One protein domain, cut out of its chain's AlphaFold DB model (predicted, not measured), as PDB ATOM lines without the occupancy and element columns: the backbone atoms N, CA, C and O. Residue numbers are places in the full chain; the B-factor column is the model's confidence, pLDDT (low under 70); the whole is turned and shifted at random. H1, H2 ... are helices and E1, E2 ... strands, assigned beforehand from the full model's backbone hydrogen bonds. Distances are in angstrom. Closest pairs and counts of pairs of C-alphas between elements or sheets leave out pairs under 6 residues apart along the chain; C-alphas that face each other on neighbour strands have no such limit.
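Overview. This is residues 25 to 63 and 70 to 114 of the 148 residues of an uncharacterized protein of Vitis vinifera (UniProt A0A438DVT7). A long helical arm, H1, has its last part, residues 51 to 58, packed on a shorter helix, H2, and beyond H2 lies a small head made of the strand hairpin E1 and E2 with H3 beside it. Residues 25 to 49 stick out free and make much of the length. The printed part has 84 residues with three named helices and two named strands, in the order H1, H2, E1, E2, H3; the sheet is E1 - E2, antiparallel, and the class is mostly helix. The whole is extended, with a radius of gyration of the C-alphas of 22.6 A and spans of 74 by 31 by 24 A.

Along the chain. Find E1 at residues 89 to 91, starting from C-alpha 89 at (27.912, -33.276, 21.544), and E2 at residues 94 to 96. H3, residues 99 to 114, runs 22.7 A to C-alpha 114 at (42.467, -19.782, 22.308). H2 covers residues 70 to 84 and is 20.7 A long. H1 runs from C-alpha 30 at (-4.469, 13.439, 5.460) through residue 58, 42.1 A.

Arrangement. Look first at the hairpin of E1 and E2, antiparallel at 144 degrees, where N 89 and O 96 are 3.0 A apart, within hydrogen-bond range. The closest C-alphas of E2 and H3 are those of His 96 and Leu 102, 5.9 A apart. H2 and H3 are apart. H1 touches H2 with residues 51 to 58 alone; the closest C-alphas are those of Ser 58 and Ala 77, 4.7 A apart. Their lines stand at a steep tilt of 47 degrees, the same way. In H1, H2 and H3 every O i to N i+4 pair is within hydrogen-bond range.

Size, cuts and confidence. The C-alphas farthest apart are those of Val 26 and Asp 93, 74.2 A. Residues 64 to 69 are not printed, and C-alphas 63 and 70 are 11.5 A apart across this cut, in the link from H1 to H2. Of the links printed whole, H2 to E1, E1 to E2 and E2 to H3 are tight. Look for pLDDT under 70 at residues 25 to 28 and 60 to 63; the mean of the printed part is 83.1.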
ATOM      1  N   HIS A  25     -16.049  12.452   5.568       51.97
ATOM      2  CA  HIS A  25     -15.844  10.998   5.505       51.97
ATOM      3  C   HIS A  25     -15.238  10.529   4.162       51.97
ATOM      4  O   HIS A  25     -14.683   9.435   4.075       51.97
ATOM      5  N   VAL A  26     -15.352  11.346   3.103       55.47
ATOM      6  CA  VAL A  26     -14.775  11.091   1.764       55.47
ATOM      7  C   VAL A  26     -13.302  11.502   1.709       55.47
ATOM      8  O   VAL A  26     -12.502  10.858   1.031       55.47
ATOM      9  N   TYR A  27     -12.922  12.527   2.473       55.34
ATOM     10  CA  TYR A  27     -11.530  12.850   2.761       55.34
ATOM     11  C   TYR A  27     -11.056  11.966   3.916       55.34
ATOM     12  O   TYR A  27     -11.033  12.368   5.073       55.34
ATOM     13  N   LEU A  28     -10.696  10.728   3.589       60.44
ATOM     14  CA  LEU A  28      -9.732   9.957   4.371       60.44
ATOM     15  C   LEU A  28      -8.693  10.938   4.940       60.44
ATOM     16  O   LEU A  28      -8.085  11.656   4.139       60.44
ATOM     17  N   SER A  29      -8.575  11.045   6.271       71.69
ATOM     18  CA  SER A  29      -7.746  12.076   6.907       71.69
ATOM     19  C   SER A  29      -6.384  12.122   6.215       71.69
ATOM     20  O   SER A  29      -5.848  11.079   5.826       71.69
ATOM     21  N   LEU A  30      -5.822  13.317   6.010       76.81
ATOM     22  CA  LEU A  30      -4.469  13.439   5.460       76.81
ATOM     23  C   LEU A  30      -3.496  12.545   6.250       76.81
ATOM     24  O   LEU A  30      -2.688  11.843   5.647       76.81
ATOM     25  N   GLU A  31      -3.703  12.464   7.565       80.69
ATOM     26  CA  GLU A  31      -2.987  11.580   8.485       80.69
ATOM     27  C   GLU A  31      -3.201  10.093   8.162       80.69
ATOM     28  O   GLU A  31      -2.241   9.331   8.125       80.69
ATOM     29  N   ASP A  32      -4.424   9.658   7.844       81.38
ATOM     30  CA  ASP A  32      -4.694   8.271   7.435       81.38
ATOM     31  C   ASP A  32      -4.019   7.936   6.095       81.38
ATOM     32  O   ASP A  32      -3.543   6.817   5.875       81.38
ATOM     33  N   CYS A  33      -3.985   8.895   5.168       81.06
ATOM     34  CA  CYS A  33      -3.312   8.735   3.882       81.06
ATOM     35  C   CYS A  33      -1.790   8.659   4.039       81.06
ATOM     36  O   CYS A  33      -1.146   7.860   3.353       81.06
ATOM     37  N   GLU A  34      -1.220   9.472   4.924       87.56
ATOM     38  CA  GLU A  34       0.202   9.466   5.264       87.56
ATOM     39  C   GLU A  34       0.583   8.180   5.998       87.56
ATOM     40  O   GLU A  34       1.461   7.460   5.522       87.56
ATOM     41  N   ALA A  35      -0.169   7.783   7.026       88.75
ATOM     42  CA  ALA A  35       0.041   6.533   7.753       88.75
ATOM     43  C   ALA A  35      -0.015   5.303   6.830       88.75
ATOM     44  O   ALA A  35       0.801   4.386   6.938       88.75
ATOM     45  N   ARG A  36      -0.936   5.279   5.856       86.44
ATOM     46  CA  ARG A  36      -0.998   4.206   4.845       86.44
ATOM     47  C   ARG A  36       0.218   4.190   3.923       86.44
ATOM     48  O   ARG A  36       0.672   3.107   3.546       86.44
ATOM     49  N   LYS A  37       0.733   5.357   3.525       90.81
ATOM     50  CA  LYS A  37       1.950   5.456   2.703       90.81
ATOM     51  C   LYS A  37       3.165   4.983   3.492       90.81
ATOM     52  O   LYS A  37       3.901   4.139   2.990       90.81
ATOM     53  N   GLU A  38       3.325   5.446   4.726       94.56
ATOM     54  CA  GLU A  38       4.412   5.030   5.613       94.56
ATOM     55  C   GLU A  38       4.387   3.526   5.869       94.56
ATOM     56  O   GLU A  38       5.401   2.857   5.682       94.56
ATOM     57  N   ALA A  39       3.221   2.958   6.188       92.62
ATOM     58  CA  ALA A  39       3.070   1.517   6.367       92.62
ATOM     59  C   ALA A  39       3.468   0.734   5.105       92.62
ATOM     60  O   ALA A  39       4.096  -0.323   5.192       92.62
ATOM     61  N   LYS A  40       3.144   1.259   3.917       94.38
ATOM     62  CA  LYS A  40       3.498   0.631   2.639       94.38
ATOM     63  C   LYS A  40       5.003   0.677   2.370       94.38
ATOM     64  O   LYS A  40       5.557  -0.326   1.925       94.38
ATOM     65  N   GLU A  41       5.669   1.796   2.644       94.94
ATOM     66  CA  GLU A  41       7.128   1.913   2.496       94.94
ATOM     67  C   GLU A  41       7.885   1.100   3.556       94.94
ATOM     68  O   GLU A  41       8.869   0.422   3.242       94.94
ATOM     69  N   ALA A  42       7.384   1.069   4.793       93.94
ATOM     70  CA  ALA A  42       7.910   0.210   5.845       93.94
ATOM     71  C   ALA A  42       7.803  -1.266   5.443       93.94
ATOM     72  O   ALA A  42       8.786  -2.001   5.537       93.94
ATOM     73  N   TYR A  43       6.649  -1.696   4.923       93.00
ATOM     74  CA  TYR A  43       6.457  -3.061   4.434       93.00
ATOM     75  C   TYR A  43       7.425  -3.411   3.298       93.00
ATOM     76  O   TYR A  43       8.081  -4.448   3.361       93.00
ATOM     77  N   LYS A  44       7.585  -2.536   2.294       91.25
ATOM     78  CA  LYS A  44       8.576  -2.741   1.222       91.25
ATOM     79  C   LYS A  44       9.986  -2.926   1.784       91.25
ATOM     80  O   LYS A  44      10.697  -3.836   1.371       91.25
ATOM     81  N   THR A  45      10.367  -2.096   2.754       90.00
ATOM     82  CA  THR A  45      11.677  -2.175   3.414       90.00
ATOM     83  C   THR A  45      11.847  -3.495   4.168       90.00
ATOM     84  O   THR A  45      12.899  -4.127   4.079       90.00
ATOM     85  N   TRP A  46      10.817  -3.941   4.891       90.81
ATOM     86  CA  TRP A  46      10.817  -5.222   5.598       90.81
ATOM     87  C   TRP A  46      10.953  -6.410   4.651       90.81
ATOM     88  O   TRP A  46      11.792  -7.273   4.897       90.81
ATOM     89  N   VAL A  47      10.200  -6.426   3.549       86.00
ATOM     90  CA  VAL A  47      10.273  -7.490   2.538       86.00
ATOM     91  C   VAL A  47      11.669  -7.573   1.926       86.00
ATOM     92  O   VAL A  47      12.224  -8.663   1.829       86.00
ATOM     93  N   LEU A  48      12.279  -6.434   1.580       82.81
ATOM     94  CA  LEU A  48      13.650  -6.403   1.060       82.81
ATOM     95  C   LEU A  48      14.663  -6.942   2.080       82.81
ATOM     96  O   LEU A  48      15.532  -7.740   1.733       82.81
ATOM     97  N   ARG A  49      14.547  -6.545   3.353       82.25
ATOM     98  CA  ARG A  49      15.413  -7.064   4.428       82.25
ATOM     99  C   ARG A  49      15.245  -8.566   4.619       82.25
ATOM    100  O   ARG A  49      16.230  -9.271   4.829       82.25
ATOM    101  N   GLU A  50      14.012  -9.050   4.554       84.81
ATOM    102  CA  GLU A  50      13.711 -10.470   4.662       84.81
ATOM    103  C   GLU A  50      14.300 -11.250   3.480       84.81
ATOM    104  O   GLU A  50      14.967 -12.262   3.688       84.81
ATOM    105  N   GLU A  51      14.163 -10.744   2.254       78.56
ATOM    106  CA  GLU A  51      14.783 -11.329   1.064       78.56
ATOM    107  C   GLU A  51      16.314 -11.411   1.192       78.56
ATOM    108  O   GLU A  51      16.900 -12.473   0.959       78.56
ATOM    109  N   ILE A  52      16.965 -10.327   1.631       79.06
ATOM    110  CA  ILE A  52      18.414 -10.296   1.889       79.06
ATOM    111  C   ILE A  52      18.794 -11.329   2.958       79.06
ATOM    112  O   ILE A  52      19.749 -12.086   2.771       79.06
ATOM    113  N   SER A  53      18.031 -11.419   4.050       80.94
ATOM    114  CA  SER A  53      18.266 -12.407   5.109       80.94
ATOM    115  C   SER A  53      18.183 -13.839   4.575       80.94
ATOM    116  O   SER A  53      19.038 -14.674   4.882       80.94
ATOM    117  N   TRP A  54      17.196 -14.135   3.727       73.69
ATOM    118  CA  TRP A  54      17.041 -15.457   3.121       73.69
ATOM    119  C   TRP A  54      18.164 -15.796   2.142       73.69
ATOM    120  O   TRP A  54      18.665 -16.925   2.176       73.69
ATOM    121  N   ARG A  55      18.630 -14.826   1.347       73.00
ATOM    122  CA  ARG A  55      19.822 -14.985   0.500       73.00
ATOM    123  C   ARG A  55      21.051 -15.324   1.343       73.00
ATOM    124  O   ARG A  55      21.660 -16.371   1.122       73.00
ATOM    125  N   GLN A  56      21.340 -14.533   2.379       76.25
ATOM    126  CA  GLN A  56      22.470 -14.770   3.290       76.25
ATOM    127  C   GLN A  56      22.402 -16.150   3.962       76.25
ATOM    128  O   GLN A  56      23.385 -16.892   3.978       76.25
ATOM    129  N   ARG A  57      21.229 -16.542   4.477       75.69
ATOM    130  CA  ARG A  57      21.028 -17.846   5.137       75.69
ATOM    131  C   ARG A  57      21.169 -19.030   4.184       75.69
ATOM    132  O   ARG A  57      21.571 -20.106   4.624       75.69
ATOM    133  N   SER A  58      20.820 -18.853   2.912       73.06
ATOM    134  CA  SER A  58      20.958 -19.898   1.894       73.06
ATOM    135  C   SER A  58      22.398 -20.103   1.416       73.06
ATOM    136  O   SER A  58      22.713 -21.205   0.988       73.06
ATOM    137  N   ARG A  59      23.270 -19.084   1.530       72.75
ATOM    138  CA  ARG A  59      24.654 -19.066   1.005       72.75
ATOM    139  C   ARG A  59      24.773 -19.270  -0.516       72.75
ATOM    140  O   ARG A  59      25.838 -19.643  -1.002       72.75
ATOM    141  N   GLU A  60      23.707 -19.013  -1.268       69.19
ATOM    142  CA  GLU A  60      23.683 -19.183  -2.725       69.19
ATOM    143  C   GLU A  60      24.133 -17.901  -3.443       69.19
ATOM    144  O   GLU A  60      23.506 -16.851  -3.305       69.19
ATOM    145  N   LEU A  61      25.226 -17.988  -4.212       60.25
ATOM    146  CA  LEU A  61      25.855 -16.850  -4.903       60.25
ATOM    147  C   LEU A  61      25.220 -16.501  -6.264       60.25
ATOM    148  O   LEU A  61      25.431 -15.401  -6.766       60.25
ATOM    149  N   TRP A  62      24.481 -17.423  -6.890       58.03
ATOM    150  CA  TRP A  62      24.187 -17.382  -8.334       58.03
ATOM    151  C   TRP A  62      22.701 -17.241  -8.684       58.03
ATOM    152  O   TRP A  62      22.185 -17.966  -9.534       58.03
ATOM    153  N   LEU A  63      21.993 -16.293  -8.071       56.50
ATOM    154  CA  LEU A  63      20.634 -15.951  -8.505       56.50
ATOM    155  C   LEU A  63      20.643 -14.621  -9.250       56.50
ATOM    156  O   LEU A  63      21.116 -13.609  -8.740       56.50
ATOM    157  N   THR A  70      11.455 -17.309  -3.218       70.31
ATOM    158  CA  THR A  70      11.426 -17.461  -1.752       70.31
ATOM    159  C   THR A  70      11.388 -18.935  -1.345       70.31
ATOM    160  O   THR A  70      12.109 -19.363  -0.446       70.31
ATOM    161  N   ARG A  71      10.638 -19.770  -2.076       78.06
ATOM    162  CA  ARG A  71      10.543 -21.220  -1.836       78.06
ATOM    163  C   ARG A  71      11.885 -21.947  -1.968       78.06
ATOM    164  O   ARG A  71      12.134 -22.879  -1.199       78.06
ATOM    165  N   PHE A  72      12.726 -21.557  -2.926       79.12
ATOM    166  CA  PHE A  72      14.066 -22.121  -3.087       79.12
ATOM    167  C   PHE A  72      14.944 -21.771  -1.883       79.12
ATOM    168  O   PHE A  72      15.476 -22.677  -1.235       79.12
ATOM    169  N   PHE A  73      14.992 -20.492  -1.498       72.94
ATOM    170  CA  PHE A  73      15.761 -20.042  -0.336       72.94
ATOM    171  C   PHE A  73      15.319 -20.715   0.959       72.94
ATOM    172  O   PHE A  73      16.155 -21.219   1.707       72.94
ATOM    173  N   HIS A  74      14.008 -20.806   1.207       80.75
ATOM    174  CA  HIS A  74      13.488 -21.506   2.379       80.75
ATOM    175  C   HIS A  74      13.887 -22.984   2.377       80.75
ATOM    176  O   HIS A  74      14.265 -23.523   3.418       80.75
ATOM    177  N   ARG A  75      13.841 -23.661   1.222       85.75
ATOM    178  CA  ARG A  75      14.255 -25.068   1.121       85.75
ATOM    179  C   ARG A  75      15.739 -25.237   1.444       85.75
ATOM    180  O   ARG A  75      16.070 -26.144   2.209       85.75
ATOM    181  N   MET A  76      16.597 -24.378   0.900       82.81
ATOM    182  CA  MET A  76      18.044 -24.429   1.119       82.81
ATOM    183  C   MET A  76      18.416 -24.057   2.553       82.81
ATOM    184  O   MET A  76      19.114 -24.822   3.215       82.81
ATOM    185  N   ALA A  77      17.862 -22.970   3.093       81.94
ATOM    186  CA  ALA A  77      18.049 -22.586   4.489       81.94
ATOM    187  C   ALA A  77      17.592 -23.699   5.445       81.94
ATOM    188  O   ALA A  77      18.289 -24.009   6.408       81.94
ATOM    189  N   ASN A  78      16.470 -24.367   5.155       87.88
ATOM    190  CA  ASN A  78      16.013 -25.513   5.939       87.88
ATOM    191  C   ASN A  78      16.933 -26.730   5.793       87.88
ATOM    192  O   ASN A  78      17.149 -27.445   6.767       87.88
ATOM    193  N   ALA A  79      17.478 -26.992   4.602       88.00
ATOM    194  CA  ALA A  79      18.451 -28.063   4.401       88.00
ATOM    195  C   ALA A  79      19.742 -27.804   5.190       88.00
ATOM    196  O   ALA A  79      20.212 -28.699   5.893       88.00
ATOM    197  N   HIS A  80      20.261 -26.576   5.148       86.19
ATOM    198  CA  HIS A  80      21.399 -26.156   5.960       86.19
ATOM    199  C   HIS A  80      21.091 -26.225   7.453       86.19
ATOM    200  O   HIS A  80      21.901 -26.760   8.199       86.19
ATOM    201  N   ASN A  81      19.912 -25.773   7.888       88.81
ATOM    202  CA  ASN A  81      19.507 -25.854   9.289       88.81
ATOM    203  C   ASN A  81      19.441 -27.308   9.772       88.81
ATOM    204  O   ASN A  81      19.974 -27.622  10.827       88.81
ATOM    205  N   ARG A  82      18.871 -28.224   8.975       89.06
ATOM    206  CA  ARG A  82      18.860 -29.661   9.300       89.06
ATOM    207  C   ARG A  82      20.264 -30.257   9.362       89.06
ATOM    208  O   ARG A  82      20.531 -31.067  10.239       89.06
ATOM    209  N   ARG A  83      21.150 -29.877   8.437       87.81
ATOM    210  CA  ARG A  83      22.540 -30.357   8.409       87.81
ATOM    211  C   ARG A  83      23.356 -29.831   9.591       87.81
ATOM    212  O   ARG A  83      24.185 -30.561  10.117       87.81
ATOM    213  N   ASN A  84      23.128 -28.581   9.976       87.38
ATOM    214  CA  ASN A  84      23.868 -27.898  11.034       87.38
ATOM    215  C   ASN A  84      23.203 -28.052  12.409       87.38
ATOM    216  O   ASN A  84      23.696 -27.499  13.388       87.38
ATOM    217  N   TRP A  85      22.085 -28.777  12.489       87.75
ATOM    218  CA  TRP A  85      21.398 -29.040  13.743       87.75
ATOM    219  C   TRP A  85      22.263 -29.925  14.641       87.75
ATOM    220  O   TRP A  85      22.426 -31.124  14.400       87.75
ATOM    221  N   LEU A  86      22.805 -29.327  15.700       87.94
ATOM    222  CA  LEU A  86      23.598 -30.021  16.703       87.94
ATOM    223  C   LEU A  86      22.686 -30.470  17.849       87.94
ATOM    224  O   LEU A  86      22.378 -29.695  18.746       87.94
ATOM    225  N   SER A  87      22.239 -31.728  17.804       89.31
ATOM    226  CA  SER A  87      21.360 -32.289  18.846       89.31
ATOM    227  C   SER A  87      22.105 -32.748  20.097       89.31
ATOM    228  O   SER A  87      21.559 -32.689  21.192       89.31
ATOM    229  N   ARG A  88      23.325 -33.266  19.924       91.31
ATOM    230  CA  ARG A  88      24.171 -33.810  20.988       91.31
ATOM    231  C   ARG A  88      25.636 -33.613  20.639       91.31
ATOM    232  O   ARG A  88      26.000 -33.684  19.465       91.31
ATOM    233  N   LEU A  89      26.465 -33.433  21.656       91.62
ATOM    234  CA  LEU A  89      27.912 -33.276  21.544       91.62
ATOM    235  C   LEU A  89      28.584 -34.201  22.558       91.62
ATOM    236  O   LEU A  89      28.086 -34.351  23.671       91.62
ATOM    237  N   LYS A  90      29.702 -34.820  22.181       90.12
ATOM    238  CA  LYS A  90      30.506 -35.636  23.093       90.12
ATOM    239  C   LYS A  90      31.753 -34.854  23.501       90.12
ATOM    240  O   LYS A  90      32.515 -34.458  22.622       90.12
ATOM    241  N   VAL A  91      31.947 -34.648  24.802       87.38
ATOM    242  CA  VAL A  91      33.117 -33.976  25.394       87.38
ATOM    243  C   VAL A  91      33.611 -34.832  26.555       87.38
ATOM    244  O   VAL A  91      32.792 -35.291  27.341       87.38
ATOM    245  N   ASP A  92      34.916 -35.108  26.618       85.62
ATOM    246  CA  ASP A  92      35.551 -35.903  27.688       85.62
ATOM    247  C   ASP A  92      34.802 -37.207  28.018       85.62
ATOM    248  O   ASP A  92      34.472 -37.525  29.158       85.62
ATOM    249  N   ASP A  93      34.455 -37.945  26.966       89.00
ATOM    250  CA  ASP A  93      33.663 -39.175  27.013       89.00
ATOM    251  C   ASP A  93      32.207 -39.075  27.511       89.00
ATOM    252  O   ASP A  93      31.479 -40.071  27.477       89.00
ATOM    253  N   CYS A  94      31.721 -37.872  27.811       88.31
ATOM    254  CA  CYS A  94      30.355 -37.594  28.245       88.31
ATOM    255  C   CYS A  94      29.490 -37.015  27.110       88.31
ATOM    256  O   CYS A  94      29.933 -36.180  26.321       88.31
ATOM    257  N   TRP A  95      28.233 -37.464  27.004       92.12
ATOM    258  CA  TRP A  95      27.268 -36.941  26.028       92.12
ATOM    259  C   TRP A  95      26.460 -35.787  26.618       92.12
ATOM    260  O   TRP A  95      25.666 -35.988  27.532       92.12
ATOM    261  N   HIS A  96      26.583 -34.609  26.017       88.62
ATOM    262  CA  HIS A  96      25.775 -33.435  26.321       88.62
ATOM    263  C   HIS A  96      24.597 -33.361  25.348       88.62
ATOM    264  O   HIS A  96      24.776 -33.463  24.132       88.62
ATOM    265  N   THR A  97      23.385 -33.224  25.887       91.75
ATOM    266  CA  THR A  97      22.128 -33.141  25.111       91.75
ATOM    267  C   THR A  97      21.330 -31.880  25.443       91.75
ATOM    268  O   THR A  97      20.543 -31.422  24.619       91.75
ATOM    269  N   GLU A  98      21.522 -31.307  26.633       91.94
ATOM    270  CA  GLU A  98      20.861 -30.070  27.035       91.94
ATOM    271  C   GLU A  98      21.461 -28.862  26.302       91.94
ATOM    272  O   GLU A  98      22.671 -28.782  26.092       91.94
ATOM    273  N   GLU A  99      20.620 -27.905  25.904       89.75
ATOM    274  CA  GLU A  99      21.050 -26.743  25.116       89.75
ATOM    275  C   GLU A  99      22.103 -25.899  25.849       89.75
ATOM    276  O   GLU A  99      23.055 -25.417  25.231       89.75
ATOM    277  N   LEU A 100      21.937 -25.722  27.162       90.00
ATOM    278  CA  LEU A 100      22.870 -24.954  27.981       90.00
ATOM    279  C   LEU A 100      24.234 -25.649  28.058       90.00
ATOM    280  O   LEU A 100      25.261 -25.003  27.855       90.00
ATOM    281  N   ASP A 101      24.233 -26.966  28.254       89.12
ATOM    282  CA  ASP A 101      25.444 -27.783  28.265       89.12
ATOM    283  C   ASP A 101      26.159 -27.743  26.919       89.12
ATOM    284  O   ASP A 101      27.358 -27.496  26.876       89.12
ATOM    285  N   LEU A 102      25.433 -27.897  25.806       90.69
ATOM    286  CA  LEU A 102      26.004 -27.798  24.461       90.69
ATOM    287  C   LEU A 102      26.708 -26.454  24.246       90.69
ATOM    288  O   LEU A 102      27.837 -26.421  23.753       90.69
ATOM    289  N   LYS A 103      26.067 -25.343  24.634       91.19
ATOM    290  CA  LYS A 103      26.659 -23.999  24.534       91.19
ATOM    291  C   LYS A 103      27.912 -23.880  25.395       91.19
ATOM    292  O   LYS A 103      28.946 -23.448  24.892       91.19
ATOM    293  N   ASN A 104      27.831 -24.290  26.658       92.00
ATOM    294  CA  ASN A 104      28.942 -24.204  27.601       92.00
ATOM    295  C   ASN A 104      30.128 -25.068  27.162       92.00
ATOM    296  O   ASN A 104      31.262 -24.601  27.187       92.00
ATOM    297  N   SER A 105      29.872 -26.289  26.693       89.31
ATOM    298  CA  SER A 105      30.885 -27.199  26.159       89.31
ATOM    299  C   SER A 105      31.596 -26.616  24.939       89.31
ATOM    300  O   SER A 105      32.822 -26.657  24.867       89.31
ATOM    301  N   VAL A 106      30.852 -26.036  23.988       89.75
ATOM    302  CA  VAL A 106      31.442 -25.396  22.800       89.75
ATOM    303  C   VAL A 106      32.285 -24.187  23.202       89.75
ATOM    304  O   VAL A 106      33.437 -24.079  22.787       89.75
ATOM    305  N   VAL A 107      31.741 -23.297  24.036       91.38
ATOM    306  CA  VAL A 107      32.456 -22.103  24.512       91.38
ATOM    307  C   VAL A 107      33.717 -22.492  25.284       91.38
ATOM    308  O   VAL A 107      34.779 -21.935  25.024       91.38
ATOM    309  N   GLY A 108      33.630 -23.473  26.182       88.81
ATOM    310  CA  GLY A 108      34.768 -23.978  26.949       88.81
ATOM    311  C   GLY A 108      35.867 -24.554  26.057       88.81
ATOM    312  O   GLY A 108      37.032 -24.206  26.227       88.81
ATOM    313  N   ALA A 109      35.505 -25.361  25.055       86.62
ATOM    314  CA  ALA A 109      36.467 -25.924  24.109       86.62
ATOM    315  C   ALA A 109      37.224 -24.835  23.331       86.62
ATOM    316  O   ALA A 109      38.447 -24.900  23.217       86.62
ATOM    317  N   PHE A 110      36.521 -23.813  22.833       86.12
ATOM    318  CA  PHE A 110      37.160 -22.698  22.129       86.12
ATOM    319  C   PHE A 110      37.980 -21.806  23.058       86.12
ATOM    320  O   PHE A 110      39.079 -21.413  22.685       86.12
ATOM    321  N   ASN A 111      37.504 -21.527  24.272       89.06
ATOM    322  CA  ASN A 111      38.294 -20.802  25.264       89.06
ATOM    323  C   ASN A 111      39.612 -21.526  25.538       89.06
ATOM    324  O   ASN A 111      40.657 -20.890  25.499       89.06
ATOM    325  N   ASN A 112      39.590 -22.846  25.719       85.81
ATOM    326  CA  ASN A 112      40.807 -23.633  25.909       85.81
ATOM    327  C   ASN A 112      41.719 -23.599  24.671       85.81
ATOM    328  O   ASN A 112      42.922 -23.430  24.817       85.81
ATOM    329  N   LEU A 113      41.160 -23.701  23.459       83.81
ATOM    330  CA  LEU A 113      41.917 -23.592  22.201       83.81
ATOM    331  C   LEU A 113      42.612 -22.233  22.029       83.81
ATOM    332  O   LEU A 113      43.709 -22.176  21.482       83.81
ATOM    333  N   TYR A 114      41.958 -21.149  22.449       80.06
ATOM    334  CA  TYR A 114      42.467 -19.782  22.308       80.06
ATOM    335  C   TYR A 114      43.212 -19.272  23.545       80.06
ATOM    336  O   TYR A 114      43.749 -18.163  23.520       80.06
TER     337      TYR A 114